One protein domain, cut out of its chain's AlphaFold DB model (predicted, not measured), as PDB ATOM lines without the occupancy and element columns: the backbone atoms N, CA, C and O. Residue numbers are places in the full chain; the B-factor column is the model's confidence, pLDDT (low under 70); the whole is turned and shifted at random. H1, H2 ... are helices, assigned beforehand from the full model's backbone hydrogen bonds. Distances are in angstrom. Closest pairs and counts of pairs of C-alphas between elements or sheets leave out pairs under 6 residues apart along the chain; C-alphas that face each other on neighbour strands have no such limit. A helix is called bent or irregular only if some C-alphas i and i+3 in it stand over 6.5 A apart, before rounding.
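What this domain is: This is residues 2 to 128 of the 972 residues of the protein "RING-type domain-containing protein" of Hevea brasiliensis (UniProt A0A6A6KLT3). The long helix H4 is the middle of an antiparallel zigzag of helices, with H2 beside it and the bent helix H6 crossing it on the other side; H7 folds back from the far end of H6 and touches none of the other helices. The short helix H1 folds back on the beginning of H2, while H3 and H5 are short helices at the turns before and after H4. The printed part has 127 residues with seven named helices, H1 to H7 in chain order, and no named strand: the class is all helix. The whole is loose, with a radius of gyration of the C-alphas of 18.0 A and spans of 52 by 42 by 24 A.

Where its parts are: Find C-alpha 2 at (54.514, 12.915, 90.636), where H1 begins, residues 2 to 8. H2, residues 12 to 31, is 29.1 A long from first to last C-alpha. After H3, residues 35 to 39, look for C-alpha 43 at (18.718, 15.324, 83.998); from there H4, residues 43 to 66, runs 35.0 A. H5 holds residues 69 to 74. H6, residues 76 to 106, was assigned as one helix by its hydrogen bonds but is bent, with C-alphas 88 and 91 6.9 A apart; its arms are H6a, residues 76 to 88, 18.3 A long, and H6b, residues 91 to 106, 22.0 A long. H7, residues 108 to 126, is 26.3 A long and ends at C-alpha 126 at (34.765, -15.402, 88.129); it is irregular, with C-alphas 109 and 112 7.1 A apart, and has a kink of 27 degrees near residue 115.

How they stand to each other: Start at the hub, H4. It touches H2 at a shallow tilt of 11 degrees, opposite ways; the closest C-alphas, of Trp 20 and Gly 61, are 6.2 A apart. With residues 59 to 66 alone H4 touches H6a, closest at the C-alphas of Val 62 and Leu 82, 6.4 A, at a tilt of 37 degrees, only just steep. H4 and H6b only just touch, with 3 pairs of C-alphas within 8 A, the closest those of Val 56 and Thr 93, 6.5 A. H3 and H4 touch only at the corner, and only just, closest at the C-alphas of Leu 36 and Gly 46, 6.7 A. H5 and H6a are close but not clearly touching, with the C-alphas of Gln 72 and Val 79 closest at 6.0 A. Further out, H1 and H2 form a helical hairpin, the C-alphas of Ala 3 and Ala 15 closest at 4.3 A. H6b and H7 form another, the C-alphas of Ile 103 and Ala 111 closest at 5.2 A. H4 and H7 are apart. Every O i to N i+4 pair is within hydrogen-bond range in H1, H2, H3, H4, H5 and H6a; in H6b it is 11 of 12 and in H7 12 of 15.

The domain as a whole: The two C-alphas farthest apart are those of Leu 9 and Asn 109, 52.3 A. The printed part has no cut, and the six links between helices are tight. The mean pLDDT of the printed part is 77.7; look for values under 70 at residue 2, residues 34 to 41, residue 45 and residues 125 to 127.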
ATOM      1  N   VAL A   2      54.170  12.389  89.289       67.75
ATOM      2  CA  VAL A   2      54.514  12.915  90.636       67.75
ATOM      3  C   VAL A   2      54.497  11.860  91.758       67.75
ATOM      4  O   VAL A   2      55.466  11.774  92.503       67.75
ATOM      5  N   ALA A   3      53.477  10.996  91.834       70.25
ATOM      6  CA  ALA A   3      53.424   9.924  92.838       70.25
ATOM      7  C   ALA A   3      54.612   8.934  92.771       70.25
ATOM      8  O   ALA A   3      55.129   8.554  93.814       70.25
ATOM      9  N   TYR A   4      55.100   8.578  91.574       70.62
ATOM     10  CA  TYR A   4      56.304   7.746  91.408       70.62
ATOM     11  C   TYR A   4      57.579   8.475  91.849       70.62
ATOM     12  O   TYR A   4      58.484   7.848  92.387       70.62
ATOM     13  N   ILE A   5      57.649   9.796  91.654       73.81
ATOM     14  CA  ILE A   5      58.781  10.605  92.128       73.81
ATOM     15  C   ILE A   5      58.782  10.621  93.663       73.81
ATOM     16  O   ILE A   5      59.809  10.338  94.273       73.81
ATOM     17  N   LEU A   6      57.627  10.852  94.294       76.25
ATOM     18  CA  LEU A   6      57.487  10.819  95.754       76.25
ATOM     19  C   LEU A   6      57.789   9.434  96.352       76.25
ATOM     20  O   LEU A   6      58.463   9.362  97.377       76.25
ATOM     21  N   ASP A   7      57.369   8.347  95.700       73.75
ATOM     22  CA  ASP A   7      57.688   6.980  96.139       73.75
ATOM     23  C   ASP A   7      59.189   6.662  95.977       73.75
ATOM     24  O   ASP A   7      59.808   6.126  96.894       73.75
ATOM     25  N   SER A   8      59.821   7.108  94.880       73.06
ATOM     26  CA  SER A   8      61.278   6.991  94.683       73.06
ATOM     27  C   SER A   8      62.103   7.805  95.694       73.06
ATOM     28  O   SER A   8      63.207   7.406  96.054       73.06
ATOM     29  N   LEU A   9      61.537   8.898  96.222       78.25
ATOM     30  CA  LEU A   9      62.078   9.680  97.342       78.25
ATOM     31  C   LEU A   9      61.729   9.074  98.719       78.25
ATOM     32  O   LEU A   9      61.975   9.693  99.751       78.25
ATOM     33  N   SER A  10      61.163   7.862  98.758       72.56
ATOM     34  CA  SER A  10      60.684   7.131  99.943       72.56
ATOM     35  C   SER A  10      59.526   7.775 100.727       72.56
ATOM     36  O   SER A  10      59.108   7.248 101.762       72.56
ATOM     37  N   LEU A  11      58.927   8.854 100.210       78.06
ATOM     38  CA  LEU A  11      57.796   9.576 100.802       78.06
ATOM     39  C   LEU A  11      56.463   8.863 100.507       78.06
ATOM     40  O   LEU A  11      55.566   9.408  99.862       78.06
ATOM     41  N   LYS A  12      56.328   7.629 101.004       75.62
ATOM     42  CA  LYS A  12      55.207   6.699 100.747       75.62
ATOM     43  C   LYS A  12      53.823   7.297 101.028       75.62
ATOM     44  O   LYS A  12      52.883   7.059 100.271       75.62
ATOM     45  N   SER A  13      53.693   8.097 102.088       80.12
ATOM     46  CA  SER A  13      52.460   8.829 102.412       80.12
ATOM     47  C   SER A  13      52.165   9.931 101.388       80.12
ATOM     48  O   SER A  13      51.035  10.050 100.921       80.12
ATOM     49  N   GLY A  14      53.182  10.688 100.966       81.50
ATOM     50  CA  GLY A  14      53.072  11.684  99.897       81.50
ATOM     51  C   GLY A  14      52.685  11.067  98.550       81.50
ATOM     52  O   GLY A  14      51.843  11.618  97.843       81.50
ATOM     53  N   ALA A  15      53.232   9.895  98.214       81.50
ATOM     54  CA  ALA A  15      52.839   9.138  97.025       81.50
ATOM     55  C   ALA A  15      51.360   8.708  97.082       81.50
ATOM     56  O   ALA A  15      50.621   8.938  96.123       81.50
ATOM     57  N   PHE A  16      50.912   8.163  98.220       84.75
ATOM     58  CA  PHE A  16      49.516   7.781  98.463       84.75
ATOM     59  C   PHE A  16      48.546   8.969  98.330       84.75
ATOM     60  O   PHE A  16      47.596   8.906  97.546       84.75
ATOM     61  N   PHE A  17      48.809  10.082  99.027       85.19
ATOM     62  CA  PHE A  17      47.983  11.291  98.918       85.19
ATOM     63  C   PHE A  17      48.026  11.895  97.509       85.19
ATOM     64  O   PHE A  17      47.002  12.364  97.019       85.19
ATOM     65  N   GLY A  18      49.167  11.825  96.816       83.50
ATOM     66  CA  GLY A  18      49.305  12.274  95.432       83.50
ATOM     67  C   GLY A  18      48.418  11.506  94.445       83.50
ATOM     68  O   GLY A  18      47.877  12.115  93.521       83.50
ATOM     69  N   VAL A  19      48.216  10.197  94.644       86.06
ATOM     70  CA  VAL A  19      47.279   9.393  93.835       86.06
ATOM     71  C   VAL A  19      45.833   9.819  94.094       86.06
ATOM     72  O   VAL A  19      45.121  10.151  93.145       86.06
ATOM     73  N   TRP A  20      45.407   9.881  95.359       88.12
ATOM     74  CA  TRP A  20      44.038  10.277  95.711       88.12
ATOM     75  C   TRP A  20      43.704  11.711  95.281       88.12
ATOM     76  O   TRP A  20      42.648  11.938  94.693       88.12
ATOM     77  N   LEU A  21      44.620  12.663  95.479       87.88
ATOM     78  CA  LEU A  21      44.455  14.044  95.020       87.88
ATOM     79  C   LEU A  21      44.338  14.128  93.489       87.88
ATOM     80  O   LEU A  21      43.530  14.904  92.985       87.88
ATOM     81  N   SER A  22      45.082  13.298  92.749       87.25
ATOM     82  CA  SER A  22      44.982  13.229  91.282       87.25
ATOM     83  C   SER A  22      43.619  12.699  90.819       87.25
ATOM     84  O   SER A  22      43.047  13.244  89.879       87.25
ATOM     85  N   LEU A  23      43.074  11.674  91.487       87.50
ATOM     86  CA  LEU A  23      41.743  11.127  91.183       87.50
ATOM     87  C   LEU A  23      40.623  12.126  91.514       87.50
ATOM     88  O   LEU A  23      39.703  12.304  90.718       87.50
ATOM     89  N   ILE A  24      40.729  12.831  92.646       86.88
ATOM     90  CA  ILE A  24      39.787  13.891  93.034       86.88
ATOM     91  C   ILE A  24      39.840  15.050  92.030       86.88
ATOM     92  O   ILE A  24      38.797  15.489  91.548       86.88
ATOM     93  N   ALA A  25      41.036  15.507  91.643       85.50
ATOM     94  CA  ALA A  25      41.205  16.557  90.639       85.50
ATOM     95  C   ALA A  25      40.651  16.147  89.261       85.50
ATOM     96  O   ALA A  25      39.994  16.954  88.605       85.50
ATOM     97  N   ALA A  26      40.848  14.891  88.843       84.56
ATOM     98  CA  ALA A  26      40.275  14.359  87.607       84.56
ATOM     99  C   ALA A  26      38.737  14.311  87.651       84.56
ATOM    100  O   ALA A  26      38.084  14.712  86.688       84.56
ATOM    101  N   GLN A  27      38.146  13.892  88.776       83.81
ATOM    102  CA  GLN A  27      36.691  13.884  88.951       83.81
ATOM    103  C   GLN A  27      36.104  15.307  88.952       83.81
ATOM    104  O   GLN A  27      35.058  15.538  88.347       83.81
ATOM    105  N   ILE A  28      36.786  16.270  89.580       83.69
ATOM    106  CA  ILE A  28      36.415  17.694  89.552       83.69
ATOM    107  C   ILE A  28      36.474  18.232  88.114       83.69
ATOM    108  O   ILE A  28      35.501  18.817  87.642       83.69
ATOM    109  N   ALA A  29      37.566  17.986  87.383       83.06
ATOM    110  CA  ALA A  29      37.705  18.406  85.988       83.06
ATOM    111  C   ALA A  29      36.633  17.784  85.070       83.06
ATOM    112  O   ALA A  29      36.126  18.457  84.174       83.06
ATOM    113  N   PHE A  30      36.240  16.531  85.322       76.50
ATOM    114  CA  PHE A  30      35.135  15.874  84.621       76.50
ATOM    115  C   PHE A  30      33.789  16.563  84.899       76.50
ATOM    116  O   PHE A  30      33.078  16.897  83.952       76.50
ATOM    117  N   PHE A  31      33.467  16.858  86.165       74.19
ATOM    118  CA  PHE A  31      32.243  17.583  86.544       74.19
ATOM    119  C   PHE A  31      32.155  18.994  85.943       74.19
ATOM    120  O   PHE A  31      31.069  19.413  85.552       74.19
ATOM    121  N   PHE A  32      33.274  19.717  85.843       74.00
ATOM    122  CA  PHE A  32      33.316  21.055  85.237       74.00
ATOM    123  C   PHE A  32      33.409  21.048  83.698       74.00
ATOM    124  O   PHE A  32      33.442  22.115  83.083       74.00
ATOM    125  N   SER A  33      33.410  19.877  83.047       70.81
ATOM    126  CA  SER A  33      33.344  19.795  81.583       70.81
ATOM    127  C   SER A  33      31.928  20.102  81.068       70.81
ATOM    128  O   SER A  33      30.936  19.488  81.468       70.81
ATOM    129  N   SER A  34      31.816  21.059  80.143       56.06
ATOM    130  CA  SER A  34      30.529  21.582  79.643       56.06
ATOM    131  C   SER A  34      29.683  20.569  78.853       56.06
ATOM    132  O   SER A  34      28.497  20.806  78.604       56.06
ATOM    133  N   SER A  35      30.256  19.417  78.492       57.66
ATOM    134  CA  SER A  35      29.571  18.341  77.773       57.66
ATOM    135  C   SER A  35      28.539  17.587  78.621       57.66
ATOM    136  O   SER A  35      27.558  17.101  78.063       57.66
ATOM    137  N   LEU A  36      28.696  17.486  79.949       56.28
ATOM    138  CA  LEU A  36      27.794  16.661  80.775       56.28
ATOM    139  C   LEU A  36      26.342  17.167  80.781       56.28
ATOM    140  O   LEU A  36      25.414  16.362  80.749       56.28
ATOM    141  N   ILE A  37      26.145  18.487  80.777       55.59
ATOM    142  CA  ILE A  37      24.813  19.118  80.792       55.59
ATOM    143  C   ILE A  37      24.179  19.127  79.387       55.59
ATOM    144  O   ILE A  37      22.960  19.156  79.256       55.59
ATOM    145  N   THR A  38      24.995  19.082  78.330       56.66
ATOM    146  CA  THR A  38      24.550  19.217  76.931       56.66
ATOM    147  C   THR A  38      24.379  17.886  76.194       56.66
ATOM    148  O   THR A  38      23.623  17.825  75.230       56.66
ATOM    149  N   THR A  39      25.038  16.810  76.641       58.72
ATOM    150  CA  THR A  39      25.008  15.498  75.958       58.72
ATOM    151  C   THR A  39      23.829  14.620  76.396       58.72
ATOM    152  O   THR A  39      23.363  13.781  75.626       58.72
ATOM    153  N   PHE A  40      23.310  14.801  77.617       59.22
ATOM    154  CA  PHE A  40      22.197  14.006  78.145       59.22
ATOM    155  C   PHE A  40      20.878  14.784  78.104       59.22
ATOM    156  O   PHE A  40      20.653  15.690  78.897       59.22
ATOM    157  N   TYR A  41      19.952  14.354  77.239       59.66
ATOM    158  CA  TYR A  41      18.618  14.959  77.076       59.66
ATOM    159  C   TYR A  41      17.710  14.842  78.324       59.66
ATOM    160  O   TYR A  41      16.613  15.390  78.355       59.66
ATOM    161  N   SER A  42      18.137  14.114  79.365       74.06
ATOM    162  CA  SER A  42      17.409  14.000  80.632       74.06
ATOM    163  C   SER A  42      18.342  14.114  81.842       74.06
ATOM    164  O   SER A  42      19.299  13.354  82.004       74.06
ATOM    165  N   VAL A  43      18.011  15.054  82.733       74.94
ATOM    166  CA  VAL A  43      18.718  15.324  83.998       74.94
ATOM    167  C   VAL A  43      18.969  14.065  84.851       74.94
ATOM    168  O   VAL A  43      20.117  13.874  85.256       74.94
ATOM    169  N   PRO A  44      17.989  13.167  85.115       74.62
ATOM    170  CA  PRO A  44      18.246  11.982  85.939       74.62
ATOM    171  C   PRO A  44      19.268  11.015  85.322       74.62
ATOM    172  O   PRO A  44      20.034  10.403  86.064       74.62
ATOM    173  N   LEU A  45      19.336  10.903  83.989       69.62
ATOM    174  CA  LEU A  45      20.323  10.051  83.321       69.62
ATOM    175  C   LEU A  45      21.736  10.641  83.433       69.62
ATOM    176  O   LEU A  45      22.678   9.909  83.732       69.62
ATOM    177  N   GLY A  46      21.875  11.962  83.272       74.44
ATOM    178  CA  GLY A  46      23.145  12.666  83.477       74.44
ATOM    179  C   GLY A  46      23.659  12.559  84.918       74.44
ATOM    180  O   GLY A  46      24.840  12.286  85.130       74.44
ATOM    181  N   LEU A  47      22.773  12.687  85.914       78.06
ATOM    182  CA  LEU A  47      23.116  12.497  87.331       78.06
ATOM    183  C   LEU A  47      23.571  11.060  87.631       78.06
ATOM    184  O   LEU A  47      24.590  10.867  88.294       78.06
ATOM    185  N   LEU A  48      22.855  10.055  87.117       79.06
ATOM    186  CA  LEU A  48      23.193   8.643  87.324       79.06
ATOM    187  C   LEU A  48      24.519   8.275  86.633       79.06
ATOM    188  O   LEU A  48      25.334   7.556  87.212       79.06
ATOM    189  N   ALA A  49      24.789   8.831  85.449       76.25
ATOM    190  CA  ALA A  49      26.068   8.671  84.762       76.25
ATOM    191  C   ALA A  49      27.234   9.339  85.507       76.25
ATOM    192  O   ALA A  49      28.290   8.729  85.676       76.25
ATOM    193  N   ALA A  50      27.043  10.560  86.010       78.94
ATOM    194  CA  ALA A  50      28.064  11.252  86.789       78.94
ATOM    195  C   ALA A  50      28.367  10.535  88.120       78.94
ATOM    196  O   ALA A  50      29.534  10.430  88.507       78.94
ATOM    197  N   PHE A  51      27.343   9.974  88.776       84.31
ATOM    198  CA  PHE A  51      27.501   9.110  89.949       84.31
ATOM    199  C   PHE A  51      28.294   7.835  89.624       84.31
ATOM    200  O   PHE A  51      29.228   7.503  90.353       84.31
ATOM    201  N   LEU A  52      27.987   7.156  88.510       84.25
ATOM    202  CA  LEU A  52      28.725   5.966  88.074       84.25
ATOM    203  C   LEU A  52      30.215   6.278  87.850       84.25
ATOM    204  O   LEU A  52      31.066   5.551  88.359       84.25
ATOM    205  N   CYS A  53      30.543   7.379  87.165       82.31
ATOM    206  CA  CYS A  53      31.931   7.810  86.964       82.31
ATOM    207  C   CYS A  53      32.651   8.125  88.288       82.31
ATOM    208  O   CYS A  53      33.785   7.687  88.488       82.31
ATOM    209  N   ALA A  54      31.991   8.827  89.216       85.31
ATOM    210  CA  ALA A  54      32.551   9.121  90.535       85.31
ATOM    211  C   ALA A  54      32.819   7.841  91.348       85.31
ATOM    212  O   ALA A  54      33.877   7.703  91.963       85.31
ATOM    213  N   PHE A  55      31.895   6.880  91.303       87.56
ATOM    214  CA  PHE A  55      32.025   5.600  91.997       87.56
ATOM    215  C   PHE A  55      33.132   4.720  91.393       87.56
ATOM    216  O   PHE A  55      33.909   4.115  92.129       87.56
ATOM    217  N   VAL A  56      33.291   4.721  90.065       86.62
ATOM    218  CA  VAL A  56      34.414   4.066  89.369       86.62
ATOM    219  C   VAL A  56      35.758   4.670  89.789       86.62
ATOM    220  O   VAL A  56      36.665   3.927  90.164       86.62
ATOM    221  N   ASN A  57      35.889   6.002  89.800       87.31
ATOM    222  CA  ASN A  57      37.120   6.669  90.240       87.31
ATOM    223  C   ASN A  57      37.443   6.392  91.721       87.31
ATOM    224  O   ASN A  57      38.609   6.207  92.072       87.31
ATOM    225  N   PHE A  58      36.426   6.278  92.581       89.44
ATOM    226  CA  PHE A  58      36.601   5.843  93.967       89.44
ATOM    227  C   PHE A  58      37.122   4.397  94.067       89.44
ATOM    228  O   PHE A  58      38.083   4.149  94.795       89.44
ATOM    229  N   LEU A  59      36.567   3.448  93.300       88.31
ATOM    230  CA  LEU A  59      37.050   2.057  93.277       88.31
ATOM    231  C   LEU A  59      38.479   1.933  92.719       88.31
ATOM    232  O   LEU A  59      39.253   1.113  93.212       88.31
ATOM    233  N   ILE A  60      38.867   2.779  91.758       87.12
ATOM    234  CA  ILE A  60      40.258   2.886  91.287       87.12
ATOM    235  C   ILE A  60      41.177   3.371  92.421       87.12
ATOM    236  O   ILE A  60      42.259   2.813  92.606       87.12
ATOM    237  N   GLY A  61      40.740   4.343  93.230       88.50
ATOM    238  CA  GLY A  61      41.463   4.789  94.427       88.50
ATOM    239  C   GLY A  61      41.599   3.697  95.494       88.50
ATOM    240  O   GLY A  61      42.685   3.505  96.048       88.50
ATOM    241  N   VAL A  62      40.541   2.917  95.736       87.75
ATOM    242  CA  VAL A  62      40.561   1.737  96.622       87.75
ATOM    243  C   VAL A  62      41.562   0.688  96.120       87.75
ATOM    244  O   VAL A  62      42.424   0.247  96.882       87.75
ATOM    245  N   TRP A  63      41.523   0.337  94.833       88.19
ATOM    246  CA  TRP A  63      42.460  -0.622  94.236       88.19
ATOM    247  C   TRP A  63      43.917  -0.133  94.262       88.19
ATOM    248  O   TRP A  63      44.823  -0.915  94.562       88.19
ATOM    249  N   ALA A  64      44.153   1.158  94.006       85.31
ATOM    250  CA  ALA A  64      45.480   1.763  94.097       85.31
ATOM    251  C   ALA A  64      46.003   1.776  95.544       85.31
ATOM    252  O   ALA A  64      47.180   1.508  95.775       85.31
ATOM    253  N   SER A  65      45.124   2.006  96.526       86.75
ATOM    254  CA  SER A  65      45.458   1.938  97.957       86.75
ATOM    255  C   SER A  65      45.956   0.545  98.357       86.75
ATOM    256  O   SER A  65      46.935   0.431  99.092       86.75
ATOM    257  N   LEU A  66      45.350  -0.515  97.808       83.19
ATOM    258  CA  LEU A  66      45.763  -1.905  98.037       83.19
ATOM    259  C   LEU A  66      47.159  -2.243  97.479       83.19
ATOM    260  O   LEU A  66      47.752  -3.217  97.937       83.19
ATOM    261  N   GLN A  67      47.716  -1.460  96.542       82.81
ATOM    262  CA  GLN A  67      49.071  -1.696  96.008       82.81
ATOM    263  C   GLN A  67      50.186  -1.256  96.975       82.81
ATOM    264  O   GLN A  67      51.327  -1.710  96.868       82.81
ATOM    265  N   PHE A  68      49.885  -0.383  97.942       82.56
ATOM    266  CA  PHE A  68      50.879   0.120  98.886       82.56
ATOM    267  C   PHE A  68      51.174  -0.915  99.983       82.56
ATOM    268  O   PHE A  68      50.501  -0.975 101.011       82.56
ATOM    269  N   LYS A  69      52.250  -1.689  99.798       77.12
ATOM    270  CA  LYS A  69      52.701  -2.754 100.720       77.12
ATOM    271  C   LYS A  69      52.831  -2.329 102.194       77.12
ATOM    272  O   LYS A  69      52.713  -3.173 103.075       77.12
ATOM    273  N   TRP A  70      53.063  -1.048 102.491       78.56
ATOM    274  CA  TRP A  70      53.104  -0.568 103.879       78.56
ATOM    275  C   TRP A  70      51.721  -0.612 104.553       78.56
ATOM    276  O   TRP A  70      51.616  -1.101 105.673       78.56
ATOM    277  N   ILE A  71      50.651  -0.257 103.832       76.69
ATOM    278  CA  ILE A  71      49.260  -0.328 104.316       76.69
ATOM    279  C   ILE A  71      48.858  -1.788 104.598       76.69
ATOM    280  O   ILE A  71      48.207  -2.066 105.603       76.69
ATOM    281  N   GLN A  72      49.314  -2.732 103.762       76.38
ATOM    282  CA  GLN A  72      49.111  -4.180 103.954       76.38
ATOM    283  C   GLN A  72      49.755  -4.733 105.232       76.38
ATOM    284  O   GLN A  72      49.227  -5.677 105.814       76.38
ATOM    285  N   LEU A  73      50.892  -4.169 105.652       75.56
ATOM    286  CA  LEU A  73      51.638  -4.621 106.829       75.56
ATOM    287  C   LEU A  73      51.168  -3.940 108.119       75.56
ATOM    288  O   LEU A  73      51.158  -4.573 109.169       75.56
ATOM    289  N   GLU A  74      50.789  -2.663 108.046       80.12
ATOM    290  CA  GLU A  74      50.446  -1.852 109.218       80.12
ATOM    291  C   GLU A  74      48.957  -1.945 109.594       80.12
ATOM    292  O   GLU A  74      48.617  -1.902 110.773       80.12
ATOM    293  N   ASN A  75      48.056  -2.111 108.614       78.38
ATOM    294  CA  ASN A  75      46.603  -2.129 108.829       78.38
ATOM    295  C   ASN A  75      45.898  -3.259 108.036       78.38
ATOM    296  O   ASN A  75      45.066  -2.988 107.159       78.38
ATOM    297  N   PRO A  76      46.172  -4.545 108.341       76.44
ATOM    298  CA  PRO A  76      45.632  -5.684 107.588       76.44
ATOM    299  C   PRO A  76      44.096  -5.785 107.631       76.44
ATOM    300  O   PRO A  76      43.477  -6.242 106.671       76.44
ATOM    301  N   THR A  77      43.456  -5.310 108.704       77.00
ATOM    302  CA  THR A  77      41.988  -5.241 108.832       77.00
ATOM    303  C   THR A  77      41.360  -4.273 107.827       77.00
ATOM    304  O   THR A  77      40.335  -4.594 107.224       77.00
ATOM    305  N   ILE A  78      41.995  -3.118 107.597       79.06
ATOM    306  CA  ILE A  78      41.565  -2.135 106.593       79.06
ATOM    307  C   ILE A  78      41.764  -2.712 105.190       79.06
ATOM    308  O   ILE A  78      40.870  -2.604 104.356       79.06
ATOM    309  N   VAL A  79      42.885  -3.394 104.935       80.31
ATOM    310  CA  VAL A  79      43.134  -4.056 103.645       80.31
ATOM    311  C   VAL A  79      42.092  -5.133 103.340       80.31
ATOM    312  O   VAL A  79      41.546  -5.126 102.240       80.31
ATOM    313  N   LEU A  80      41.719  -5.976 104.307       77.12
ATOM    314  CA  LEU A  80      40.643  -6.960 104.126       77.12
ATOM    315  C   LEU A  80      39.274  -6.296 103.869       77.12
ATOM    316  O   LEU A  80      38.475  -6.805 103.082       77.12
ATOM    317  N   ALA A  81      38.989  -5.156 104.505       81.00
ATOM    318  CA  ALA A  81      37.764  -4.393 104.261       81.00
ATOM    319  C   ALA A  81      37.739  -3.764 102.854       81.00
ATOM    320  O   ALA A  81      36.723  -3.852 102.165       81.00
ATOM    321  N   LEU A  82      38.858  -3.189 102.401       83.38
ATOM    322  CA  LEU A  82      39.018  -2.620 101.058       83.38
ATOM    323  C   LEU A  82      38.983  -3.698  99.960       83.38
ATOM    324  O   LEU A  82      38.374  -3.479  98.916       83.38
ATOM    325  N   GLU A  83      39.574  -4.872 100.200       82.62
ATOM    326  CA  GLU A  83      39.516  -6.033  99.301       82.62
ATOM    327  C   GLU A  83      38.066  -6.531  99.143       82.62
ATOM    328  O   GLU A  83      37.574  -6.667  98.021       82.62
ATOM    329  N   ARG A  84      37.330  -6.696 100.253       81.31
ATOM    330  CA  ARG A  84      35.898  -7.056 100.241       81.31
ATOM    331  C   ARG A  84      35.028  -6.006  99.543       81.31
ATOM    332  O   ARG A  84      34.162  -6.375  98.753       81.31
ATOM    333  N   LEU A  85      35.270  -4.719  99.799       83.94
ATOM    334  CA  LEU A  85      34.575  -3.606  99.143       83.94
ATOM    335  C   LEU A  85      34.800  -3.627  97.624       83.94
ATOM    336  O   LEU A  85      33.849  -3.500  96.855       83.94
ATOM    337  N   LEU A  86      36.042  -3.851  97.186       83.81
ATOM    338  CA  LEU A  86      36.380  -3.950  95.769       83.81
ATOM    339  C   LEU A  86      35.663  -5.140  95.106       83.81
ATOM    340  O   LEU A  86      35.010  -4.956  94.079       83.81
ATOM    341  N   PHE A  87      35.710  -6.334  95.708       79.38
ATOM    342  CA  PHE A  87      35.025  -7.517  95.171       79.38
ATOM    343  C   PHE A  87      33.496  -7.368  95.120       79.38
ATOM    344  O   PHE A  87      32.881  -7.840  94.166       79.38
ATOM    345  N   ALA A  88      32.881  -6.689  96.093       79.00
ATOM    346  CA  ALA A  88      31.440  -6.441  96.098       79.00
ATOM    347  C   ALA A  88      31.001  -5.412  95.035       79.00
ATOM    348  O   ALA A  88      29.941  -5.561  94.429       79.00
ATOM    349  N   CYS A  89      31.798  -4.364  94.800       80.88
ATOM    350  CA  CYS A  89      31.378  -3.210  93.997       80.88
ATOM    351  C   CYS A  89      31.874  -3.215  92.538       80.88
ATOM    352  O   CYS A  89      31.249  -2.585  91.677       80.88
ATOM    353  N   VAL A  90      32.964  -3.926  92.223       80.62
ATOM    354  CA  VAL A  90      33.485  -4.018  90.845       80.62
ATOM    355  C   VAL A  90      32.489  -4.656  89.862       80.62
ATOM    356  O   VAL A  90      32.288  -4.052  88.813       80.62
ATOM    357  N   PRO A  91      31.795  -5.779  90.150       76.19
ATOM    358  CA  PRO A  91      30.872  -6.394  89.184       76.19
ATOM    359  C   PRO A  91      29.720  -5.475  88.736       76.19
ATOM    360  O   PRO A  91      29.289  -5.514  87.580       76.19
ATOM    361  N   PHE A  92      29.238  -4.613  89.637       74.38
ATOM    362  CA  PHE A  92      28.184  -3.636  89.351       74.38
ATOM    363  C   PHE A  92      28.677  -2.499  88.440       74.38
ATOM    364  O   PHE A  92      28.001  -2.118  87.487       74.38
ATOM    365  N   THR A  93      29.881  -1.980  88.691       80.69
ATOM    366  CA  THR A  93      30.457  -0.904  87.867       80.69
ATOM    367  C   THR A  93      30.975  -1.404  86.522       80.69
ATOM    368  O   THR A  93      30.754  -0.751  85.501       80.69
ATOM    369  N   SER A  94      31.615  -2.578  86.488       76.25
ATOM    370  CA  SER A  94      32.168  -3.149  85.261       76.25
ATOM    371  C   SER A  94      31.076  -3.502  84.255       76.25
ATOM    372  O   SER A  94      31.228  -3.193  83.078       76.25
ATOM    373  N   SER A  95      29.957  -4.089  84.693       73.94
ATOM    374  CA  SER A  95      28.838  -4.437  83.802       73.94
ATOM    375  C   SER A  95      28.187  -3.204  83.159       73.94
ATOM    376  O   SER A  95      27.929  -3.212  81.952       73.94
ATOM    377  N   ALA A  96      28.001  -2.116  83.913       78.75
ATOM    378  CA  ALA A  96      27.476  -0.855  83.386       78.75
ATOM    379  C   ALA A  96      28.424  -0.209  82.355       78.75
ATOM    380  O   ALA A  96      28.016   0.049  81.219       78.75
ATOM    381  N   LEU A  97      29.705  -0.027  82.705       78.31
ATOM    382  CA  LEU A  97      30.716   0.530  81.793       78.31
ATOM    383  C   LEU A  97      30.876  -0.310  80.522       78.31
ATOM    384  O   LEU A  97      30.963   0.230  79.419       78.31
ATOM    385  N   PHE A  98      30.898  -1.635  80.663       77.81
ATOM    386  CA  PHE A  98      31.099  -2.551  79.548       77.81
ATOM    387  C   PHE A  98      29.890  -2.593  78.600       77.81
ATOM    388  O   PHE A  98      30.057  -2.717  77.384       77.81
ATOM    389  N   THR A  99      28.678  -2.397  79.125       77.62
ATOM    390  CA  THR A  99      27.461  -2.213  78.315       77.62
ATOM    391  C   THR A  99      27.547  -0.931  77.481       77.62
ATOM    392  O   THR A  99      27.250  -0.949  76.289       77.62
ATOM    393  N   TRP A 100      28.022   0.181  78.053       78.75
ATOM    394  CA  TRP A 100      28.198   1.429  77.296       78.75
ATOM    395  C   TRP A 100      29.323   1.332  76.258       78.75
ATOM    396  O   TRP A 100      29.145   1.778  75.126       78.75
ATOM    397  N   ALA A 101      30.443   0.687  76.596       80.44
ATOM    398  CA  ALA A 101      31.549   0.465  75.667       80.44
ATOM    399  C   ALA A 101      31.137  -0.407  74.464       80.44
ATOM    400  O   ALA A 101      31.452  -0.070  73.324       80.44
ATOM    401  N   THR A 102      30.389  -1.493  74.690       78.06
ATOM    402  CA  THR A 102      29.912  -2.376  73.607       78.06
ATOM    403  C   THR A 102      28.857  -1.707  72.723       78.06
ATOM    404  O   THR A 102      28.932  -1.830  71.500       78.06
ATOM    405  N   ILE A 103      27.937  -0.924  73.301       80.31
ATOM    406  CA  ILE A 103      26.996  -0.090  72.535       80.31
ATOM    407  C   ILE A 103      27.743   0.956  71.695       80.31
ATOM    408  O   ILE A 103      27.435   1.113  70.515       80.31
ATOM    409  N   SER A 104      28.751   1.626  72.264       78.56
ATOM    410  CA  SER A 104      29.552   2.633  71.557       78.56
ATOM    411  C   SER A 104      30.422   2.047  70.440       78.56
ATOM    412  O   SER A 104      30.717   2.758  69.484       78.56
ATOM    413  N   ALA A 105      30.860   0.790  70.559       78.19
ATOM    414  CA  ALA A 105      31.769   0.158  69.604       78.19
ATOM    415  C   ALA A 105      31.059  -0.561  68.443       78.19
ATOM    416  O   ALA A 105      31.615  -0.630  67.350       78.19
ATOM    417  N   VAL A 106      29.859  -1.120  68.666       80.69
ATOM    418  CA  VAL A 106      29.176  -1.997  67.681       80.69
ATOM    419  C   VAL A 106      27.725  -1.579  67.378       80.69
ATOM    420  O   VAL A 106      27.072  -2.164  66.508       80.69
ATOM    421  N   GLY A 107      27.216  -0.550  68.063       77.50
ATOM    422  CA  GLY A 107      25.852  -0.042  67.918       77.50
ATOM    423  C   GLY A 107      24.801  -0.875  68.664       77.50
ATOM    424  O   GLY A 107      24.936  -2.089  68.837       77.50
ATOM    425  N   MET A 108      23.715  -0.218  69.088       77.94
ATOM    426  CA  MET A 108      22.666  -0.811  69.938       77.94
ATOM    427  C   MET A 108      22.101  -2.134  69.398       77.94
ATOM    428  O   MET A 108      21.933  -3.077  70.168       77.94
ATOM    429  N   ASN A 109      21.859  -2.226  68.087       77.62
ATOM    430  CA  ASN A 109      21.234  -3.394  67.451       77.62
ATOM    431  C   ASN A 109      22.074  -4.678  67.578       77.62
ATOM    432  O   ASN A 109      21.520  -5.774  67.607       77.62
ATOM    433  N   ASN A 110      23.403  -4.542  67.647       77.25
ATOM    434  CA  ASN A 110      24.335  -5.666  67.720       77.25
ATOM    435  C   ASN A 110      24.828  -5.925  69.150       77.25
ATOM    436  O   ASN A 110      25.208  -7.051  69.475       77.25
ATOM    437  N   ALA A 111      24.844  -4.893  70.000       78.25
ATOM    438  CA  ALA A 111      25.483  -4.917  71.315       78.25
ATOM    439  C   ALA A 111      24.988  -6.050  72.231       78.25
ATOM    440  O   ALA A 111      25.786  -6.597  72.986       78.25
ATOM    441  N   SER A 112      23.717  -6.451  72.134       76.19
ATOM    442  CA  SER A 112      23.133  -7.555  72.914       76.19
ATOM    443  C   SER A 112      23.865  -8.891  72.722       76.19
ATOM    444  O   SER A 112      24.171  -9.570  73.704       76.19
ATOM    445  N   TYR A 113      24.203  -9.253  71.481       77.94
ATOM    446  CA  TYR A 113      24.894 -10.507  71.160       77.94
ATOM    447  C   TYR A 113      26.332 -10.520  71.692       77.94
ATOM    448  O   TYR A 113      26.774 -11.514  72.271       77.94
ATOM    449  N   TYR A 114      27.045  -9.399  71.556       77.31
ATOM    450  CA  TYR A 114      28.399  -9.256  72.093       77.31
ATOM    451  C   TYR A 114      28.391  -9.242  73.626       77.31
ATOM    452  O   TYR A 114      29.165  -9.970  74.244       77.31
ATOM    453  N   LEU A 115      27.481  -8.489  74.254       75.94
ATOM    454  CA  LEU A 115      27.334  -8.430  75.710       75.94
ATOM    455  C   LEU A 115      27.036  -9.813  76.311       75.94
ATOM    456  O   LEU A 115      27.602 -10.159  77.346       75.94
ATOM    457  N   MET A 116      26.222 -10.638  75.641       76.69
ATOM    458  CA  MET A 116      25.993 -12.031  76.036       76.69
ATOM    459  C   MET A 116      27.291 -12.855  76.013       76.69
ATOM    460  O   MET A 116      27.616 -13.499  77.009       76.69
ATOM    461  N   ALA A 117      28.068 -12.792  74.926       78.62
ATOM    462  CA  ALA A 117      29.341 -13.507  74.819       78.62
ATOM    463  C   ALA A 117      30.353 -13.069  75.896       78.62
ATOM    464  O   ALA A 117      30.988 -13.909  76.537       78.62
ATOM    465  N   PHE A 118      30.464 -11.763  76.155       76.31
ATOM    466  CA  PHE A 118      31.343 -11.234  77.196       76.31
ATOM    467  C   PHE A 118      30.877 -11.596  78.613       76.31
ATOM    468  O   PHE A 118      31.714 -11.939  79.444       76.31
ATOM    469  N   ASN A 119      29.570 -11.624  78.890       73.50
ATOM    470  CA  ASN A 119      29.047 -12.100  80.174       73.50
ATOM    471  C   ASN A 119      29.360 -13.587  80.416       73.50
ATOM    472  O   ASN A 119      29.708 -13.951  81.538       73.50
ATOM    473  N   CYS A 120      29.328 -14.438  79.383       73.00
ATOM    474  CA  CYS A 120      29.789 -15.827  79.498       73.00
ATOM    475  C   CYS A 120      31.290 -15.919  79.829       73.00
ATOM    476  O   CYS A 120      31.680 -16.723  80.677       73.00
ATOM    477  N   ILE A 121      32.127 -15.077  79.210       76.62
ATOM    478  CA  ILE A 121      33.571 -15.008  79.494       76.62
ATOM    479  C   ILE A 121      33.826 -14.520  80.929       76.62
ATOM    480  O   ILE A 121      34.624 -15.123  81.643       76.62
ATOM    481  N   PHE A 122      33.131 -13.474  81.388       70.94
ATOM    482  CA  PHE A 122      33.265 -12.986  82.762       70.94
ATOM    483  C   PHE A 122      32.769 -14.006  83.789       70.94
ATOM    484  O   PHE A 122      33.459 -14.228  84.779       70.94
ATOM    485  N   TYR A 123      31.638 -14.679  83.551       71.50
ATOM    486  CA  TYR A 123      31.161 -15.757  84.425       71.50
ATOM    487  C   TYR A 123      32.197 -16.882  84.551       71.50
ATOM    488  O   TYR A 123      32.510 -17.304  85.662       71.50
ATOM    489  N   TRP A 124      32.801 -17.307  83.435       75.50
ATOM    490  CA  TRP A 124      33.886 -18.290  83.449       75.50
ATOM    491  C   TRP A 124      35.114 -17.798  84.234       75.50
ATOM    492  O   TRP A 124      35.642 -18.543  85.054       75.50
ATOM    493  N   LEU A 125      35.532 -16.538  84.057       67.31
ATOM    494  CA  LEU A 125      36.656 -15.943  84.797       67.31
ATOM    495  C   LEU A 125      36.389 -15.817  86.307       67.31
ATOM    496  O   LEU A 125      37.298 -16.063  87.098       67.31
ATOM    497  N   PHE A 126      35.167 -15.462  86.716       64.19
ATOM    498  CA  PHE A 126      34.765 -15.402  88.129       64.19
ATOM    499  C   PHE A 126      34.570 -16.792  88.755       64.19
ATOM    500  O   PHE A 126      34.727 -16.934  89.965       64.19
ATOM    501  N   ALA A 127      34.282 -17.822  87.954       66.69
ATOM    502  CA  ALA A 127      34.211 -19.213  88.404       66.69
ATOM    503  C   ALA A 127      35.595 -19.868  88.616       66.69
ATOM    504  O   ALA A 127      35.668 -20.963  89.174       66.69
ATOM    505  N   VAL A 128      36.700 -19.227  88.205       73.25
ATOM    506  CA  VAL A 128      38.057 -19.709  88.512       73.25
ATOM    507  C   VAL A 128      38.358 -19.464  89.998       73.25
ATOM    508  O   VAL A 128      38.416 -18.301  90.405       73.25
TER     509      VAL A 128